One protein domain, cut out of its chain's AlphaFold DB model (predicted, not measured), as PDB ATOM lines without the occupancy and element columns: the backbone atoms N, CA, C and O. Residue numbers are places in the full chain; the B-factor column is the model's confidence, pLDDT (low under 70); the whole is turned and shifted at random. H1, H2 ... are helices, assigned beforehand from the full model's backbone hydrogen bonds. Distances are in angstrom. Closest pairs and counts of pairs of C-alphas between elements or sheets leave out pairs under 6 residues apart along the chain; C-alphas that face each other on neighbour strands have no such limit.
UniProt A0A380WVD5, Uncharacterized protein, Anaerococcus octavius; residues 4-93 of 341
ATOM      1  N   SER A   4     164.778 167.563 171.554       81.50
ATOM      2  CA  SER A   4     165.823 167.697 170.534       81.50
ATOM      3  C   SER A   4     165.226 167.677 169.129       81.50
ATOM      4  O   SER A   4     165.605 168.477 168.272       81.50
ATOM      5  N   THR A   5     164.235 166.813 168.923       86.81
ATOM      6  CA  THR A   5     163.489 166.662 167.671       86.81
ATOM      7  C   THR A   5     162.693 167.920 167.359       86.81
ATOM      8  O   THR A   5     162.781 168.455 166.255       86.81
ATOM      9  N   LEU A   6     161.959 168.449 168.341       86.75
ATOM     10  CA  LEU A   6     161.185 169.676 168.158       86.75
ATOM     11  C   LEU A   6     162.087 170.880 167.878       86.75
ATOM     12  O   LEU A   6     161.776 171.680 166.998       86.75
ATOM     13  N   LYS A   7     163.233 170.978 168.561       83.94
ATOM     14  CA  LYS A   7     164.237 172.012 168.287       83.94
ATOM     15  C   LYS A   7     164.764 171.931 166.860       83.94
ATOM     16  O   LYS A   7     164.893 172.956 166.193       83.94
ATOM     17  N   PHE A   8     165.074 170.727 166.392       86.06
ATOM     18  CA  PHE A   8     165.539 170.506 165.029       86.06
ATOM     19  C   PHE A   8     164.492 170.935 163.992       86.06
ATOM     20  O   PHE A   8     164.805 171.728 163.104       86.06
ATOM     21  N   LEU A   9     163.239 170.498 164.150       88.00
ATOM     22  CA  LEU A   9     162.137 170.893 163.268       88.00
ATOM     23  C   LEU A   9     161.941 172.409 163.260       88.00
ATOM     24  O   LEU A   9     161.814 173.016 162.201       88.00
ATOM     25  N   PHE A  10     161.990 173.041 164.430       86.38
ATOM     26  CA  PHE A  10     161.837 174.486 164.551       86.38
ATOM     27  C   PHE A  10     162.951 175.271 163.851       86.38
ATOM     28  O   PHE A  10     162.677 176.271 163.184       86.38
ATOM     29  N   ASN A  11     164.191 174.780 163.902       83.62
ATOM     30  CA  ASN A  11     165.292 175.357 163.131       83.62
ATOM     31  C   ASN A  11     165.044 175.255 161.616       83.62
ATOM     32  O   ASN A  11     165.346 176.195 160.879       83.62
ATOM     33  N   ASN A  12     164.482 174.144 161.138       86.81
ATOM     34  CA  ASN A  12     164.166 173.994 159.717       86.81
ATOM     35  C   ASN A  12     163.020 174.928 159.300       86.81
ATOM     36  O   ASN A  12     163.162 175.659 158.317       86.81
ATOM     37  N   MET A  13     161.952 175.016 160.104       87.44
ATOM     38  CA  MET A  13     160.873 175.999 159.915       87.44
ATOM     39  C   MET A  13     161.431 177.432 159.817       87.44
ATOM     40  O   MET A  13     161.082 178.187 158.907       87.44
ATOM     41  N   SER A  14     162.363 177.789 160.709       84.25
ATOM     42  CA  SER A  14     163.085 179.071 160.693       84.25
ATOM     43  C   SER A  14     163.780 179.353 159.375       84.25
ATOM     44  O   SER A  14     163.608 180.420 158.774       84.25
ATOM     45  N   ASN A  15     164.568 178.389 158.912       83.69
ATOM     46  CA  ASN A  15     165.358 178.530 157.704       83.69
ATOM     47  C   ASN A  15     164.464 178.699 156.471       83.69
ATOM     48  O   ASN A  15     164.749 179.563 155.639       83.69
ATOM     49  N   ARG A  16     163.342 177.973 156.398       86.38
ATOM     50  CA  ARG A  16     162.353 178.106 155.316       86.38
ATOM     51  C   ARG A  16     161.730 179.495 155.274       86.38
ATOM     52  O   ARG A  16     161.730 180.140 154.225       86.38
ATOM     53  N   VAL A  17     161.269 179.997 156.421       84.44
ATOM     54  CA  VAL A  17     160.683 181.343 156.540       84.44
ATOM     55  C   VAL A  17     161.692 182.416 156.114       84.44
ATOM     56  O   VAL A  17     161.363 183.284 155.300       84.44
ATOM     57  N   LYS A  18     162.948 182.325 156.577       80.50
ATOM     58  CA  LYS A  18     164.030 183.241 156.166       80.50
ATOM     59  C   LYS A  18     164.283 183.196 154.666       80.50
ATOM     60  O   LYS A  18     164.414 184.243 154.028       80.50
ATOM     61  N   TYR A  19     164.379 181.990 154.111       82.44
ATOM     62  CA  TYR A  19     164.677 181.772 152.704       82.44
ATOM     63  C   TYR A  19     163.578 182.353 151.804       82.44
ATOM     64  O   TYR A  19     163.873 183.179 150.934       82.44
ATOM     65  N   ARG A  20     162.306 182.031 152.075       81.75
ATOM     66  CA  ARG A  20     161.156 182.573 151.332       81.75
ATOM     67  C   ARG A  20     161.077 184.091 151.430       81.75
ATOM     68  O   ARG A  20     161.004 184.771 150.406       81.75
ATOM     69  N   ARG A  21     161.212 184.650 152.635       77.50
ATOM     70  CA  ARG A  21     161.219 186.106 152.846       77.50
ATOM     71  C   ARG A  21     162.343 186.796 152.066       77.50
ATOM     72  O   ARG A  21     162.130 187.871 151.501       77.50
ATOM     73  N   LYS A  22     163.541 186.206 152.012       76.81
ATOM     74  CA  LYS A  22     164.667 186.740 151.229       76.81
ATOM     75  C   LYS A  22     164.371 186.711 149.729       76.81
ATOM     76  O   LYS A  22     164.621 187.711 149.057       76.81
ATOM     77  N   ASN A  23     163.818 185.613 149.220       74.56
ATOM     78  CA  ASN A  23     163.509 185.453 147.800       74.56
ATOM     79  C   ASN A  23     162.395 186.390 147.330       74.56
ATOM     80  O   ASN A  23     162.570 187.050 146.310       74.56
ATOM     81  N   ILE A  24     161.319 186.537 148.105       71.56
ATOM     82  CA  ILE A  24     160.245 187.498 147.815       71.56
ATOM     83  C   ILE A  24     160.814 188.920 147.769       71.56
ATOM     84  O   ILE A  24     160.604 189.655 146.807       71.56
ATOM     85  N   ASN A  25     161.615 189.309 148.765       66.75
ATOM     86  CA  ASN A  25     162.228 190.638 148.789       66.75
ATOM     87  C   ASN A  25     163.185 190.877 147.615       66.75
ATOM     88  O   ASN A  25     163.234 191.991 147.089       66.75
ATOM     89  N   LYS A  26     163.936 189.848 147.206       71.62
ATOM     90  CA  LYS A  26     164.805 189.902 146.030       71.62
ATOM     91  C   LYS A  26     163.980 190.065 144.752       71.62
ATOM     92  O   LYS A  26     164.230 191.008 144.016       71.62
ATOM     93  N   TYR A  27     162.960 189.236 144.539       64.69
ATOM     94  CA  TYR A  27     162.069 189.314 143.379       64.69
ATOM     95  C   TYR A  27     161.411 190.696 143.243       64.69
ATOM     96  O   TYR A  27     161.440 191.295 142.169       64.69
ATOM     97  N   LEU A  28     160.886 191.242 144.343       66.69
ATOM     98  CA  LEU A  28     160.280 192.576 144.364       66.69
ATOM     99  C   LEU A  28     161.286 193.679 144.008       66.69
ATOM    100  O   LEU A  28     160.944 194.628 143.305       66.69
ATOM    101  N   LYS A  29     162.526 193.554 144.497       69.00
ATOM    102  CA  LYS A  29     163.609 194.497 144.201       69.00
ATOM    103  C   LYS A  29     164.049 194.406 142.739       69.00
ATOM    104  O   LYS A  29     164.170 195.441 142.096       69.00
ATOM    105  N   ASP A  30     164.265 193.197 142.231       73.44
ATOM    106  CA  ASP A  30     164.793 192.948 140.885       73.44
ATOM    107  C   ASP A  30     163.795 193.370 139.792       73.44
ATOM    108  O   ASP A  30     164.204 193.804 138.718       73.44
ATOM    109  N   ASN A  31     162.488 193.319 140.076       68.12
ATOM    110  CA  ASN A  31     161.436 193.697 139.126       68.12
ATOM    111  C   ASN A  31     160.928 195.141 139.288       68.12
ATOM    112  O   ASN A  31     159.946 195.509 138.647       68.12
ATOM    113  N   ASN A  32     161.550 195.964 140.147       66.62
ATOM    114  CA  ASN A  32     161.082 197.321 140.472       66.62
ATOM    115  C   ASN A  32     159.580 197.389 140.818       66.62
ATOM    116  O   ASN A  32     158.927 198.414 140.608       66.62
ATOM    117  N   ILE A  33     159.023 196.301 141.358       59.28
ATOM    118  CA  ILE A  33     157.614 196.235 141.735       59.28
ATOM    119  C   ILE A  33     157.463 197.069 143.007       59.28
ATOM    120  O   ILE A  33     157.765 196.623 144.117       59.28
ATOM    121  N   GLN A  34     157.010 198.312 142.843       52.34
ATOM    122  CA  GLN A  34     156.427 199.071 143.938       52.34
ATOM    123  C   GLN A  34     155.066 198.456 144.231       52.34
ATOM    124  O   GLN A  34     154.134 198.550 143.438       52.34
ATOM    125  N   LEU A  35     154.982 197.760 145.356       49.56
ATOM    126  CA  LEU A  35     153.720 197.224 145.821       49.56
ATOM    127  C   LEU A  35     152.790 198.382 146.193       49.56
ATOM    128  O   LEU A  35     153.182 199.251 146.976       49.56
ATOM    129  N   ASP A  36     151.575 198.357 145.637       44.03
ATOM    130  CA  ASP A  36     150.456 199.222 146.021       44.03
ATOM    131  C   ASP A  36     150.355 199.306 147.548       44.03
ATOM    132  O   ASP A  36     150.669 198.341 148.257       44.03
ATOM    133  N   SER A  37     149.883 200.435 148.075       46.12
ATOM    134  CA  SER A  37     149.814 200.701 149.520       46.12
ATOM    135  C   SER A  37     149.047 199.647 150.337       46.12
ATOM    136  O   SER A  37     149.186 199.622 151.561       46.12
ATOM    137  N   ASP A  38     148.319 198.746 149.677       44.94
ATOM    138  CA  ASP A  38     147.545 197.664 150.287       44.94
ATOM    139  C   ASP A  38     148.142 196.262 150.057       44.94
ATOM    140  O   ASP A  38     147.784 195.314 150.756       44.94
ATOM    141  N   LYS A  39     149.111 196.110 149.144       44.97
ATOM    142  CA  LYS A  39     149.830 194.848 148.883       44.97
ATOM    143  C   LYS A  39     151.294 194.930 149.323       44.97
ATOM    144  O   LYS A  39     152.165 194.399 148.668       44.97
ATOM    145  N   LYS A  40     151.590 195.639 150.409       44.75
ATOM    146  CA  LYS A  40     152.944 196.047 150.834       44.75
ATOM    147  C   LYS A  40     153.951 194.901 151.025       44.75
ATOM    148  O   LYS A  40     153.607 193.811 151.473       44.75
ATOM    149  N   ARG A  41     155.228 195.223 150.755       43.97
ATOM    150  CA  ARG A  41     156.439 194.463 151.134       43.97
ATOM    151  C   ARG A  41     156.246 193.775 152.490       43.97
ATOM    152  O   ARG A  41     155.815 194.432 153.435       43.97
ATOM    153  N   ILE A  42     156.692 192.527 152.626       48.69
ATOM    154  CA  ILE A  42     156.826 191.863 153.934       48.69
ATOM    155  C   ILE A  42     158.030 192.477 154.667       48.69
ATOM    156  O   ILE A  42     159.107 191.887 154.795       48.69
ATOM    157  N   THR A  43     157.888 193.730 155.095       45.59
ATOM    158  CA  THR A  43     158.751 194.324 156.107       45.59
ATOM    159  C   THR A  43     158.256 193.879 157.475       45.59
ATOM    160  O   THR A  43     157.062 193.710 157.713       45.59
ATOM    161  N   GLN A  44     159.198 193.708 158.398       45.59
ATOM    162  CA  GLN A  44     158.944 193.326 159.787       45.59
ATOM    163  C   GLN A  44     157.913 194.238 160.495       45.59
ATOM    164  O   GLN A  44     157.357 193.837 161.505       45.59
ATOM    165  N   GLU A  45     157.642 195.442 159.982       39.22
ATOM    166  CA  GLU A  45     156.706 196.424 160.551       39.22
ATOM    167  C   GLU A  45     155.213 196.148 160.296       39.22
ATOM    168  O   GLU A  45     154.392 196.675 161.037       39.22
ATOM    169  N   TYR A  46     154.846 195.332 159.298       40.78
ATOM    170  CA  TYR A  46     153.436 195.008 158.971       40.78
ATOM    171  C   TYR A  46     152.989 193.625 159.436       40.78
ATOM    172  O   TYR A  46     151.847 193.213 159.238       40.78
ATOM    173  N   ILE A  47     153.910 192.902 160.051       48.88
ATOM    174  CA  ILE A  47     153.608 191.693 160.776       48.88
ATOM    175  C   ILE A  47     152.930 192.140 162.085       48.88
ATOM    176  O   ILE A  47     153.524 192.949 162.800       48.88
ATOM    177  N   ASP A  48     151.713 191.650 162.383       54.41
ATOM    178  CA  ASP A  48     151.061 191.845 163.697       54.41
ATOM    179  C   ASP A  48     152.137 191.719 164.790       54.41
ATOM    180  O   ASP A  48     152.936 190.788 164.710       54.41
ATOM    181  N   PRO A  49     152.246 192.633 165.768       54.84
ATOM    182  CA  PRO A  49     153.312 192.596 166.770       54.84
ATOM    183  C   PRO A  49     153.528 191.208 167.398       54.84
ATOM    184  O   PRO A  49     154.673 190.801 167.615       54.84
ATOM    185  N   ASN A  50     152.450 190.441 167.597       58.72
ATOM    186  CA  ASN A  50     152.509 189.053 168.048       58.72
ATOM    187  C   ASN A  50     153.090 188.135 166.968       58.72
ATOM    188  O   ASN A  50     154.026 187.384 167.230       58.72
ATOM    189  N   LEU A  51     152.623 188.248 165.726       58.59
ATOM    190  CA  LEU A  51     153.182 187.542 164.569       58.59
ATOM    191  C   LEU A  51     154.667 187.902 164.360       58.59
ATOM    192  O   LEU A  51     155.442 187.056 163.940       58.59
ATOM    193  N   ARG A  52     155.099 189.119 164.722       61.06
ATOM    194  CA  ARG A  52     156.471 189.628 164.552       61.06
ATOM    195  C   ARG A  52     157.369 189.043 165.614       61.06
ATOM    196  O   ARG A  52     158.480 188.639 165.293       61.06
ATOM    197  N   SER A  53     156.878 188.964 166.850       63.53
ATOM    198  CA  SER A  53     157.567 188.239 167.911       63.53
ATOM    199  C   SER A  53     157.710 186.760 167.564       63.53
ATOM    200  O   SER A  53     158.804 186.239 167.714       63.53
ATOM    201  N   ILE A  54     156.685 186.107 167.004       64.19
ATOM    202  CA  ILE A  54     156.751 184.673 166.703       64.19
ATOM    203  C   ILE A  54     157.580 184.395 165.450       64.19
ATOM    204  O   ILE A  54     158.405 183.494 165.467       64.19
ATOM    205  N   VAL A  55     157.459 185.202 164.394       68.81
ATOM    206  CA  VAL A  55     158.378 185.149 163.248       68.81
ATOM    207  C   VAL A  55     159.797 185.432 163.705       68.81
ATOM    208  O   VAL A  55     160.694 184.738 163.271       68.81
ATOM    209  N   SER A  56     160.022 186.385 164.610       68.44
ATOM    210  CA  SER A  56     161.343 186.619 165.194       68.44
ATOM    211  C   SER A  56     161.801 185.478 166.100       68.44
ATOM    212  O   SER A  56     162.998 185.279 166.194       68.44
ATOM    213  N   LEU A  57     160.912 184.753 166.780       66.06
ATOM    214  CA  LEU A  57     161.257 183.572 167.582       66.06
ATOM    215  C   LEU A  57     161.641 182.404 166.676       66.06
ATOM    216  O   LEU A  57     162.644 181.746 166.918       66.06
ATOM    217  N   ILE A  58     160.869 182.201 165.608       70.62
ATOM    218  CA  ILE A  58     161.167 181.265 164.529       70.62
ATOM    219  C   ILE A  58     162.509 181.664 163.906       70.62
ATOM    220  O   ILE A  58     163.455 180.895 163.962       70.62
ATOM    221  N   GLU A  59     162.662 182.889 163.400       69.44
ATOM    222  CA  GLU A  59     163.876 183.404 162.754       69.44
ATOM    223  C   GLU A  59     165.096 183.412 163.693       69.44
ATOM    224  O   GLU A  59     166.198 183.031 163.296       69.44
ATOM    225  N   ASN A  60     164.931 183.839 164.936       65.44
ATOM    226  CA  ASN A  60     165.994 183.932 165.923       65.44
ATOM    227  C   ASN A  60     165.731 182.874 166.981       65.44
ATOM    228  O   ASN A  60     165.041 183.144 167.958       65.44
ATOM    229  N   ASN A  61     166.295 181.685 166.759       60.06
ATOM    230  CA  ASN A  61     166.305 180.564 167.695       60.06
ATOM    231  C   ASN A  61     166.568 181.041 169.128       60.06
ATOM    232  O   ASN A  61     167.725 181.212 169.512       60.06
ATOM    233  N   ASN A  62     165.516 181.256 169.916       54.47
ATOM    234  CA  ASN A  62     165.656 181.706 171.295       54.47
ATOM    235  C   ASN A  62     164.735 180.882 172.199       54.47
ATOM    236  O   ASN A  62     163.588 181.273 172.440       54.47
ATOM    237  N   PRO A  63     165.218 179.713 172.658       55.00
ATOM    238  CA  PRO A  63     164.431 178.829 173.483       55.00
ATOM    239  C   PRO A  63     164.394 179.368 174.928       55.00
ATOM    240  O   PRO A  63     165.423 179.399 175.600       55.00
ATOM    241  N   SER A  64     163.243 179.860 175.394       53.38
ATOM    242  CA  SER A  64     163.017 180.343 176.761       53.38
ATOM    243  C   SER A  64     161.694 179.906 177.443       53.38
ATOM    244  O   SER A  64     161.420 180.409 178.532       53.38
ATOM    245  N   SER A  65     160.860 178.984 176.914       54.28
ATOM    246  CA  SER A  65     159.619 178.559 177.623       54.28
ATOM    247  C   SER A  65     159.023 177.179 177.262       54.28
ATOM    248  O   SER A  65     159.230 176.661 176.176       54.28
ATOM    249  N   ASN A  66     158.164 176.621 178.138       49.22
ATOM    250  CA  ASN A  66     157.482 175.313 177.989       49.22
ATOM    251  C   ASN A  66     156.599 175.133 176.722       49.22
ATOM    252  O   ASN A  66     156.164 174.016 176.452       49.22
ATOM    253  N   ASN A  67     156.333 176.195 175.950       56.28
ATOM    254  CA  ASN A  67     155.590 176.168 174.674       56.28
ATOM    255  C   ASN A  67     156.482 176.515 173.461       56.28
ATOM    256  O   ASN A  67     155.978 176.887 172.405       56.28
ATOM    257  N   GLU A  68     157.798 176.387 173.628       61.91
ATOM    258  CA  GLU A  68     158.891 176.777 172.727       61.91
ATOM    259  C   GLU A  68     158.665 176.570 171.225       61.91
ATOM    260  O   GLU A  68     159.030 177.409 170.408       61.91
ATOM    261  N   TYR A  69     158.102 175.414 170.875       66.62
ATOM    262  CA  TYR A  69     158.085 174.888 169.513       66.62
ATOM    263  C   TYR A  69     156.666 174.811 168.934       66.62
ATOM    264  O   TYR A  69     156.470 174.292 167.836       66.62
ATOM    265  N   LEU A  70     155.669 175.320 169.670       71.25
ATOM    266  CA  LEU A  70     154.271 175.355 169.247       71.25
ATOM    267  C   LEU A  70     153.978 176.669 168.516       71.25
ATOM    268  O   LEU A  70     154.078 177.758 169.077       71.25
ATOM    269  N   ILE A  71     153.544 176.553 167.268       76.25
ATOM    270  CA  ILE A  71     153.099 177.657 166.420       76.25
ATOM    271  C   ILE A  71     151.574 177.552 166.263       76.25
ATOM    272  O   ILE A  71     151.084 176.557 165.717       76.25
ATOM    273  N   PRO A  72     150.792 178.553 166.714       79.06
ATOM    274  CA  PRO A  72     149.344 178.559 166.527       79.06
ATOM    275  C   PRO A  72     148.935 178.327 165.064       79.06
ATOM    276  O   PRO A  72     149.511 178.910 164.151       79.06
ATOM    277  N   TYR A  73     147.892 177.531 164.831       82.31
ATOM    278  CA  TYR A  73     147.460 177.176 163.471       82.31
ATOM    279  C   TYR A  73     147.114 178.395 162.600       82.31
ATOM    280  O   TYR A  73     147.569 178.500 161.468       82.31
ATOM    281  N   GLY A  74     146.388 179.377 163.149       75.25
ATOM    282  CA  GLY A  74     146.067 180.607 162.409       75.25
ATOM    283  C   GLY A  74     147.308 181.410 161.994       75.25
ATOM    284  O   GLY A  74     147.302 182.083 160.963       75.25
ATOM    285  N   LEU A  75     148.397 181.296 162.761       77.56
ATOM    286  CA  LEU A  75     149.683 181.882 162.405       77.56
ATOM    287  C   LEU A  75     150.340 181.117 161.248       77.56
ATOM    288  O   LEU A  75     150.823 181.763 160.322       77.56
ATOM    289  N   LEU A  76     150.320 179.781 161.258       81.44
ATOM    290  CA  LEU A  76     150.804 178.979 160.126       81.44
ATOM    291  C   LEU A  76     150.078 179.362 158.833       81.44
ATOM    292  O   LEU A  76     150.747 179.730 157.874       81.44
ATOM    293  N   CYS A  77     148.741 179.425 158.844       82.56
ATOM    294  CA  CYS A  77     147.962 179.852 157.676       82.56
ATOM    295  C   CYS A  77     148.372 181.247 157.185       82.56
ATOM    296  O   CYS A  77     148.557 181.467 155.994       82.56
ATOM    297  N   THR A  78     148.593 182.184 158.112       78.44
ATOM    298  CA  THR A  78     149.054 183.531 157.750       78.44
ATOM    299  C   THR A  78     150.438 183.495 157.095       78.44
ATOM    300  O   THR A  78     150.684 184.232 156.143       78.44
ATOM    301  N   LEU A  79     151.357 182.660 157.589       80.12
ATOM    302  CA  LEU A  79     152.681 182.496 156.987       80.12
ATOM    303  C   LEU A  79     152.593 181.853 155.603       80.12
ATOM    304  O   LEU A  79     153.297 182.311 154.709       80.12
ATOM    305  N   VAL A  80     151.714 180.866 155.412       85.19
ATOM    306  CA  VAL A  80     151.453 180.248 154.104       85.19
ATOM    307  C   VAL A  80     151.021 181.307 153.099       85.19
ATOM    308  O   VAL A  80     151.686 181.493 152.082       85.19
ATOM    309  N   ASP A  81     149.986 182.073 153.443       79.25
ATOM    310  CA  ASP A  81     149.413 183.088 152.562       79.25
ATOM    311  C   ASP A  81     150.401 184.216 152.249       79.25
ATOM    312  O   ASP A  81     150.450 184.728 151.131       79.25
ATOM    313  N   LYS A  82     151.175 184.658 153.249       75.88
ATOM    314  CA  LYS A  82     152.070 185.812 153.100       75.88
ATOM    315  C   LYS A  82     153.404 185.458 152.464       75.88
ATOM    316  O   LYS A  82     153.961 186.313 151.788       75.88
ATOM    317  N   LEU A  83     153.938 184.264 152.702       78.00
ATOM    318  CA  LEU A  83     155.253 183.841 152.205       78.00
ATOM    319  C   LEU A  83     155.166 182.861 151.029       78.00
ATOM    320  O   LEU A  83     156.200 182.337 150.612       78.00
ATOM    321  N   GLU A  84     153.961 182.666 150.486       79.75
ATOM    322  CA  GLU A  84     153.685 181.848 149.301       79.75
ATOM    323  C   GLU A  84     154.190 180.403 149.451       79.75
ATOM    324  O   GLU A  84     154.796 179.836 148.537       79.75
ATOM    325  N   PHE A  85     153.959 179.807 150.624       86.25
ATOM    326  CA  PHE A  85     154.072 178.355 150.780       86.25
ATOM    327  C   PHE A  85     152.829 177.679 150.179       86.25
ATOM    328  O   PHE A  85     151.761 178.282 150.094       86.25
ATOM    329  N   LYS A  86     152.945 176.414 149.777       89.94
ATOM    330  CA  LYS A  86     151.849 175.593 149.243       89.94
ATOM    331  C   LYS A  86     150.784 175.323 150.303       89.94
ATOM    332  O   LYS A  86     149.593 175.364 150.007       89.94
ATOM    333  N   ASN A  87     151.213 175.001 151.520       92.25
ATOM    334  CA  ASN A  87     150.355 174.642 152.646       92.25
ATOM    335  C   ASN A  87     151.146 174.716 153.970       92.25
ATOM    336  O   ASN A  87     152.345 175.002 153.988       92.25
ATOM    337  N   ASN A  88     150.474 174.443 155.094       91.31
ATOM    338  CA  ASN A  88     151.114 174.448 156.413       91.31
ATOM    339  C   ASN A  88     152.197 173.364 156.544       91.31
ATOM    340  O   ASN A  88     153.160 173.553 157.286       91.31
ATOM    341  N   GLN A  89     152.059 172.249 155.824       93.88
ATOM    342  CA  GLN A  89     153.007 171.133 155.865       93.88
ATOM    343  C   GLN A  89     154.358 171.539 155.276       93.88
ATOM    344  O   GLN A  89     155.381 171.237 155.877       93.88
ATOM    345  N   GLU A  90     154.380 172.313 154.184       92.38
ATOM    346  CA  GLU A  90     155.631 172.839 153.614       92.38
ATOM    347  C   GLU A  90     156.377 173.719 154.631       92.38
ATOM    348  O   GLU A  90     157.604 173.701 154.697       92.38
ATOM    349  N   ILE A  91     155.656 174.457 155.482       90.12
ATOM    350  CA  ILE A  91     156.292 175.231 156.553       90.12
ATOM    351  C   ILE A  91     156.869 174.295 157.611       90.12
ATOM    352  O   ILE A  91     158.056 174.412 157.920       90.12
ATOM    353  N   ILE A  92     156.047 173.394 158.162       90.94
ATOM    354  CA  ILE A  92     156.409 172.535 159.302       90.94
ATOM    355  C   ILE A  92     157.512 171.541 158.912       90.94
ATOM    356  O   ILE A  92     158.544 171.452 159.581       90.94
ATOM    357  N   TRP A  93     157.319 170.834 157.803       92.94
ATOM    358  CA  TRP A  93     158.104 169.670 157.395       92.94
ATOM    359  C   TRP A  93     159.027 169.940 156.215       92.94
ATOM    360  O   TRP A  93     160.113 169.365 156.184       92.94
TER     361      TRP A  93
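This is residues 4 to 93 of the 341 residues of an uncharacterized protein of Anaerococcus octavius (UniProt A0A380WVD5). One long helix, H1, forms a spine, and three shorter helices pack on its side: H2 stands off it, meeting it near Ile 58 toward H2's last residue, H3 runs at a slant to it and little H4 packs on both H1 and H3. Past the end of H1 a long loop folds back toward H2, and its residues 34 to 40 stick out. The printed part has 90 residues with four named helices, in the order H1, H2, H3, H4, and no named strand; the class is all helix. It is compact, with a radius of gyration of the C-alphas of 13.6 A, yet elongated, spanning 42 by 23 by 20 A.

Start at H1, residues 4 to 30, the hub, which touches three helices. Its residues 10 to 18 alone touch H2, residues 49 to 59; the closest C-alphas, of Ser 14 and Ile 58, are 4.8 A apart, and the lines are only just about perpendicular, at 72 degrees. Residues 17 to 24 of H1 alone touch H3, residues 73 to 83, at a shallow tilt of 32 degrees, the same way; the closest C-alphas are Arg 20 and Leu 83, 6.1 A. Residues 9 to 17 of H1 alone touch H4, residues 88 to 92, closest at the C-alphas of Met 13 and Ile 92, 5.7 A. H3 touches H4, closest at the C-alphas of Leu 76 and Asn 88, 5.9 A. H2 and H3 are close but not clearly touching, and H2 and H4 are apart. In H1, H2, H3 and H4 every O i to N i+4 pair is within hydrogen-bond range.

Find C-alpha 4 at (165.823, 167.697, 170.534); from there H1 runs 39.0 A to C-alpha 30 at (164.793, 192.948, 140.885). H2 is 14.6 A long and H3 15.2 A. H4 ends at C-alpha 92, (156.409, 172.535, 159.302).

The C-alphas farthest apart, of Asn 32 and Asn 66, are 43.6 A apart. The printed part has no cut. The links H1 to H2 and H2 to H3 are long; H3 to H4 is tight. Look for pLDDT under 70 at residue 25, residues 27 to 29, 31 to 57 and 59 to 69.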